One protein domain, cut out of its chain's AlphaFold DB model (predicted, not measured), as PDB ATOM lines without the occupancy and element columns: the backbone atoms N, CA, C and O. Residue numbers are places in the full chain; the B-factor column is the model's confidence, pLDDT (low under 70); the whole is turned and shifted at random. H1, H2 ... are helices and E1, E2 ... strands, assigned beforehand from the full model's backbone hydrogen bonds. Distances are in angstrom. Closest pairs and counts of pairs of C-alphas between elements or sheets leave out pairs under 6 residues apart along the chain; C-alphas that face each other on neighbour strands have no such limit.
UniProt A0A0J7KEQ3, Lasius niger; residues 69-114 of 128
ATOM      1  N   ALA A  69      57.096  46.227 -50.165       93.38
ATOM      2  CA  ALA A  69      57.397  44.804 -50.006       93.38
ATOM      3  C   ALA A  69      58.007  44.469 -48.629       93.38
ATOM      4  O   ALA A  69      57.703  43.426 -48.049       93.38
ATOM      5  N   GLN A  70      58.860  45.344 -48.079       93.94
ATOM      6  CA  GLN A  70      59.402  45.161 -46.728       93.94
ATOM      7  C   GLN A  70      58.315  45.322 -45.666       93.94
ATOM      8  O   GLN A  70      58.245  44.511 -44.746       93.94
ATOM      9  N   LYS A  71      57.434  46.320 -45.811       93.25
ATOM     10  CA  LYS A  71      56.302  46.514 -44.892       93.25
ATOM     11  C   LYS A  71      55.388  45.291 -44.867       93.25
ATOM     12  O   LYS A  71      54.968  44.871 -43.794       93.25
ATOM     13  N   GLU A  72      55.105  44.704 -46.028       94.50
ATOM     14  CA  GLU A  72      54.300  43.482 -46.134       94.50
ATOM     15  C   GLU A  72      54.977  42.284 -45.457       94.50
ATOM     16  O   GLU A  72      54.330  41.546 -44.712       94.50
ATOM     17  N   TYR A  73      56.287  42.109 -45.662       95.88
ATOM     18  CA  TYR A  73      57.051  41.040 -45.017       95.88
ATOM     19  C   TYR A  73      57.035  41.159 -43.486       95.88
ATOM     20  O   TYR A  73      56.753  40.182 -42.786       95.88
ATOM     21  N   GLU A  74      57.277  42.360 -42.961       95.19
ATOM     22  CA  GLU A  74      57.222  42.632 -41.521       95.19
ATOM     23  C   GLU A  74      55.802  42.466 -40.964       95.19
ATOM     24  O   GLU A  74      55.619  41.920 -39.875       95.19
ATOM     25  N   ALA A  75      54.770  42.843 -41.727       94.75
ATOM     26  CA  ALA A  75      53.381  42.610 -41.339       94.75
ATOM     27  C   ALA A  75      53.073  41.109 -41.200       94.75
ATOM     28  O   ALA A  75      52.454  40.695 -40.216       94.75
ATOM     29  N   LEU A  76      53.548  40.275 -42.129       96.81
ATOM     30  CA  LEU A  76      53.406  38.818 -42.031       96.81
ATOM     31  C   LEU A  76      54.177  38.248 -40.835       96.81
ATOM     32  O   LEU A  76      53.664  37.378 -40.126       96.81
ATOM     33  N   GLN A  77      55.388  38.746 -40.573       96.12
ATOM     34  CA  GLN A  77      56.158  38.341 -39.398       96.12
ATOM     35  C   GLN A  77      55.423  38.695 -38.098       96.12
ATOM     36  O   GLN A  77      55.326  37.855 -37.199       96.12
ATOM     37  N   LEU A  78      54.849  39.895 -38.019       95.31
ATOM     38  CA  LEU A  78      54.069  40.341 -36.869       95.31
ATOM     39  C   LEU A  78      52.843  39.451 -36.633       95.31
ATOM     40  O   LEU A  78      52.605  39.037 -35.498       95.31
ATOM     41  N   VAL A  79      52.100  39.101 -37.687       95.62
ATOM     42  CA  VAL A  79      50.950  38.186 -37.587       95.62
ATOM     43  C   VAL A  79      51.375  36.834 -37.015       95.62
ATOM     44  O   VAL A  79      50.722  36.324 -36.103       95.62
ATOM     45  N   ASN A  80      52.499  36.286 -37.479       95.94
ATOM     46  CA  ASN A  80      53.022  35.016 -36.973       95.94
ATOM     47  C   ASN A  80      53.413  35.093 -35.488       95.94
ATOM     48  O   ASN A  80      53.165  34.154 -34.730       95.94
ATOM     49  N   LEU A  81      54.010  36.207 -35.052       95.50
ATOM     50  CA  LEU A  81      54.354  36.422 -33.644       95.50
ATOM     51  C   LEU A  81      53.101  36.529 -32.766       95.50
ATOM     52  O   LEU A  81      53.046  35.912 -31.702       95.50
ATOM     53  N   VAL A  82      52.085  37.268 -33.214       93.75
ATOM     54  CA  VAL A  82      50.811  37.406 -32.491       93.75
ATOM     55  C   VAL A  82      50.077  36.067 -32.401       93.75
ATOM     56  O   VAL A  82      49.606  35.704 -31.321       93.75
ATOM     57  N   ASP A  83      50.014  35.302 -33.492       94.25
ATOM     58  CA  ASP A  83      49.437  33.952 -33.501       94.25
ATOM     59  C   ASP A  83      50.164  33.033 -32.507       94.25
ATOM     60  O   ASP A  83      49.518  32.379 -31.686       94.25
ATOM     61  N   LYS A  84      51.503  33.061 -32.483       95.50
ATOM     62  CA  LYS A  84      52.297  32.296 -31.511       95.50
ATOM     63  C   LYS A  84      51.965  32.675 -30.064       95.50
ATOM     64  O   LYS A  84      51.671  31.793 -29.260       95.50
ATOM     65  N   LEU A  85      51.949  33.968 -29.739       94.31
ATOM     66  CA  LEU A  85      51.625  34.451 -28.389       94.31
ATOM     67  C   LEU A  85      50.193  34.100 -27.959       94.31
ATOM     68  O   LEU A  85      49.945  33.839 -26.779       94.31
ATOM     69  N   THR A  86      49.261  34.086 -28.914       90.69
ATOM     70  CA  THR A  86      47.859  33.720 -28.676       90.69
ATOM     71  C   THR A  86      47.729  32.221 -28.403       90.69
ATOM     72  O   THR A  86      47.072  31.826 -27.440       90.69
ATOM     73  N   ARG A  87      48.411  31.372 -29.188       91.50
ATOM     74  CA  ARG A  87      48.427  29.909 -28.997       91.50
ATOM     75  C   ARG A  87      49.107  29.483 -27.700       91.50
ATOM     76  O   ARG A  87      48.647  28.550 -27.052       91.50
ATOM     77  N   GLU A  88      50.175  30.175 -27.308       93.88
ATOM     78  CA  GLU A  88      50.863  29.955 -26.028       93.88
ATOM     79  C   GLU A  88      50.064  30.499 -24.825       93.88
ATOM     80  O   GLU A  88      50.425  30.253 -23.676       93.88
ATOM     81  N   GLY A  89      48.963  31.225 -25.062       87.38
ATOM     82  CA  GLY A  89      48.088  31.764 -24.019       87.38
ATOM     83  C   GLY A  89      48.656  32.975 -23.269       87.38
ATOM     84  O   GLY A  89      48.065  33.398 -22.268       87.38
ATOM     85  N   VAL A  90      49.771  33.535 -23.753       90.94
ATOM     86  CA  VAL A  90      50.420  34.740 -23.209       90.94
ATOM     87  C   VAL A  90      49.549  35.967 -23.457       90.94
ATOM     88  O   VAL A  90      49.372  36.798 -22.567       90.94
ATOM     89  N   VAL A  91      48.969  36.060 -24.655       89.56
ATOM     90  CA  VAL A  91      48.042  37.130 -25.034       89.56
ATOM     91  C   VAL A  91      46.667  36.520 -25.265       89.56
ATOM     92  O   VAL A  91      46.539  35.479 -25.903       89.56
ATOM     93  N   ARG A  92      45.624  37.163 -24.732       87.62
ATOM     94  CA  ARG A  92      44.231  36.765 -24.947       87.62
ATOM     95  C   ARG A  92      43.393  37.978 -25.340       87.62
ATOM     96  O   ARG A  92      43.506  39.010 -24.674       87.62
ATOM     97  N   PRO A  93      42.554  37.870 -26.382       87.81
ATOM     98  CA  PRO A  93      41.613  38.929 -26.702       87.81
ATOM     99  C   PRO A  93      40.638  39.125 -25.534       87.81
ATOM    100  O   PRO A  93      40.216  38.169 -24.877       87.81
ATOM    101  N   CYS A  94      40.317  40.382 -25.242       87.56
ATOM    102  CA  CYS A  94      39.461  40.761 -24.127       87.56
ATOM    103  C   CYS A  94      38.495  41.881 -24.525       87.56
ATOM    104  O   CYS A  94      38.782  42.666 -25.428       87.56
ATOM    105  N   ARG A  95      37.359  41.935 -23.832       85.69
ATOM    106  CA  ARG A  95      36.368  43.015 -23.887       85.69
ATOM    107  C   ARG A  95      36.340  43.781 -22.570       85.69
ATOM    108  O   ARG A  95      36.799  43.268 -21.545       85.69
ATOM    109  N   ILE A  96      35.781  44.984 -22.579       85.88
ATOM    110  CA  ILE A  96      35.595  45.773 -21.359       85.88
ATOM    111  C   ILE A  96      34.223  45.414 -20.789       85.88
ATOM    112  O   ILE A  96      33.206  45.659 -21.424       85.88
ATOM    113  N   GLY A  97      34.182  44.795 -19.609       83.81
ATOM    114  CA  GLY A  97      32.909  44.507 -18.945       83.81
ATOM    115  C   GLY A  97      32.222  45.773 -18.420       83.81
ATOM    116  O   GLY A  97      32.846  46.827 -18.309       83.81
ATOM    117  N   ASP A  98      30.959  45.654 -18.000       85.50
ATOM    118  CA  ASP A  98      30.204  46.752 -17.359       85.50
ATOM    119  C   ASP A  98      30.884  47.300 -16.088       85.50
ATOM    120  O   ASP A  98      30.649  48.426 -15.662       85.50
ATOM    121  N   ASP A  99      31.759  46.493 -15.486       87.31
ATOM    122  CA  ASP A  99      32.612  46.833 -14.348       87.31
ATOM    123  C   ASP A  99      33.871  47.633 -14.734       87.31
ATOM    124  O   ASP A  99      34.698  47.930 -13.869       87.31
ATOM    125  N   GLY A 100      34.045  47.958 -16.018       86.31
ATOM    126  CA  GLY A 100      35.207  48.666 -16.557       86.31
ATOM    127  C   GLY A 100      36.490  47.832 -16.578       86.31
ATOM    128  O   GLY A 100      37.566  48.376 -16.835       86.31
ATOM    129  N   LYS A 101      36.415  46.525 -16.292       88.62
ATOM    130  CA  LYS A 101      37.580  45.632 -16.233       88.62
ATOM    131  C   LYS A 101      37.703  44.783 -17.501       88.62
ATOM    132  O   LYS A 101      36.681  44.397 -18.074       88.62
ATOM    133  N   PRO A 102      38.934  44.438 -17.927       88.19
ATOM    134  CA  PRO A 102      39.139  43.551 -19.064       88.19
ATOM    135  C   PRO A 102      38.684  42.127 -18.718       88.19
ATOM    136  O   PRO A 102      39.138  41.542 -17.731       88.19
ATOM    137  N   LYS A 103      37.798  41.560 -19.540       88.38
ATOM    138  CA  LYS A 103      37.317  40.173 -19.452       88.38
ATOM    139  C   LYS A 103      37.671  39.426 -20.737       88.38
ATOM    140  O   LYS A 103      37.450  39.978 -21.813       88.38
ATOM    141  N   PRO A 104      38.229  38.206 -20.662       88.19
ATOM    142  CA  PRO A 104      38.529  37.423 -21.857       88.19
ATOM    143  C   PRO A 104      37.238  37.112 -22.621       88.19
ATOM    144  O   PRO A 104      36.199  36.888 -22.000       88.19
ATOM    145  N   ILE A 105      37.313  37.121 -23.950       87.81
ATOM    146  CA  ILE A 105      36.199  36.695 -24.809       87.81
ATOM    147  C   ILE A 105      36.252  35.179 -25.013       87.81
ATOM    148  O   ILE A 105      37.345  34.606 -25.081       87.81
ATOM    149  N   GLU A 106      35.094  34.534 -25.139       83.81
ATOM    150  CA  GLU A 106      35.022  33.108 -25.488       83.81
ATOM    151  C   GLU A 106      34.908  32.930 -27.004       83.81
ATOM    152  O   GLU A 106      35.521  32.026 -27.576       83.81
ATOM    153  N   HIS A 107      34.174  33.829 -27.670       83.50
ATOM    154  CA  HIS A 107      33.945  33.778 -29.108       83.50
ATOM    155  C   HIS A 107      34.179  35.126 -29.810       83.50
ATOM    156  O   HIS A 107      33.836  36.192 -29.305       83.50
ATOM    157  N   VAL A 108      34.701  35.086 -31.044       80.69
ATOM    158  CA  VAL A 108      35.047  36.285 -31.842       80.69
ATOM    159  C   VAL A 108      33.836  37.190 -32.112       80.69
ATOM    160  O   VAL A 108      33.984  38.403 -32.226       80.69
ATOM    161  N   LEU A 109      32.624  36.628 -32.169       81.31
ATOM    162  CA  LEU A 109      31.392  37.408 -32.371       81.31
ATOM    163  C   LEU A 109      31.097  38.381 -31.222       81.31
ATOM    164  O   LEU A 109      30.443  39.393 -31.452       81.31
ATOM    165  N   GLU A 110      31.611  38.127 -30.017       80.81
ATOM    166  CA  GLU A 110      31.449  39.042 -28.879       80.81
ATOM    167  C   GLU A 110      32.145  40.390 -29.108       80.81
ATOM    168  O   GLU A 110      31.753  41.396 -28.523       80.81
ATOM    169  N   LEU A 111      33.147  40.441 -29.993       76.44
ATOM    170  CA  LEU A 111      33.795  41.696 -30.374       76.44
ATOM    171  C   LEU A 111      32.896  42.552 -31.271       76.44
ATOM    172  O   LEU A 111      33.006  43.776 -31.258       76.44
ATOM    173  N   GLN A 112      31.993  41.936 -32.042       73.81
ATOM    174  CA  GLN A 112      31.185  42.656 -33.029       73.81
ATOM    175  C   GLN A 112      30.125  43.550 -32.393       73.81
ATOM    176  O   GLN A 112      29.827  44.619 -32.925       73.81
ATOM    177  N   SER A 113      29.587  43.155 -31.236       66.44
ATOM    178  CA  SER A 113      28.591  43.949 -30.512       66.44
ATOM    179  C   SER A 113      29.125  45.300 -30.024       66.44
ATOM    180  O   SER A 113      28.338  46.225 -29.838       66.44
ATOM    181  N   GLU A 114      30.445  45.445 -29.855       61.41
ATOM    182  CA  GLU A 114      31.081  46.672 -29.347       61.41
ATOM    183  C   GLU A 114      31.722  47.546 -30.444       61.41
ATOM    184  O   GLU A 114      32.127  48.684 -30.182       61.41
TER     185      GLU A 114
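What this domain is: This is residues 69 to 114 of the 128 residues of a protein of Lasius niger (UniProt A0A0J7KEQ3). A small head, made of the two-strand hairpin E1 and E2 with the short helix H2 beside it, stands at one end of a long helical arm, H1. Residues 69 to 81 and 84 to 89, most of them in H1, stick out free from the rest. The printed part has 46 residues, with the named elements in the order H1, E1, E2, H2; the sheet, in the order E1 - E2, is antiparallel, and the class is mostly helix. The whole is only just loose, close to extended, with a radius of gyration of the C-alphas of 13.9 A and an elongated outline of 42 by 22 by 17 A.

Where its parts are: Find C-alpha 94 at (39.461, 40.761, -24.127), where strand E1, residues 94 to 96, begins; strand E2 holds residues 102 to 104. Helix H1, residues 69 to 87, begins at C-alpha 69 at (57.397, 44.804, -50.006) and runs 27.3 A. Helix H2, residues 108 to 114, runs 11.4 A to C-alpha 114 at (31.081, 46.672, -29.347).

How they stand to each other: Look first at the hairpin E1 and E2, antiparallel at 141 degrees between directions. N 95 and O 103 are 2.8 A apart, within hydrogen-bond range, and so are N 103 and O 95, at 2.8 A. From E1 to H2 the closest C-alphas are those of Arg 95 and Leu 111, 7.1 A apart. H1 is apart from E2 and from H2. In H1 every O i to N i+4 pair is within hydrogen-bond range; in H2 0 of 3 are, beside 3 of 4 O i to N i+3 pairs.

The domain as a whole: The two C-alphas farthest apart, those of Ala 69 and Asp 99, are 43.5 A apart. The printed part has no cut and no long link. The mean pLDDT of the printed part is 88.4, and residues 113 to 114 are under 70.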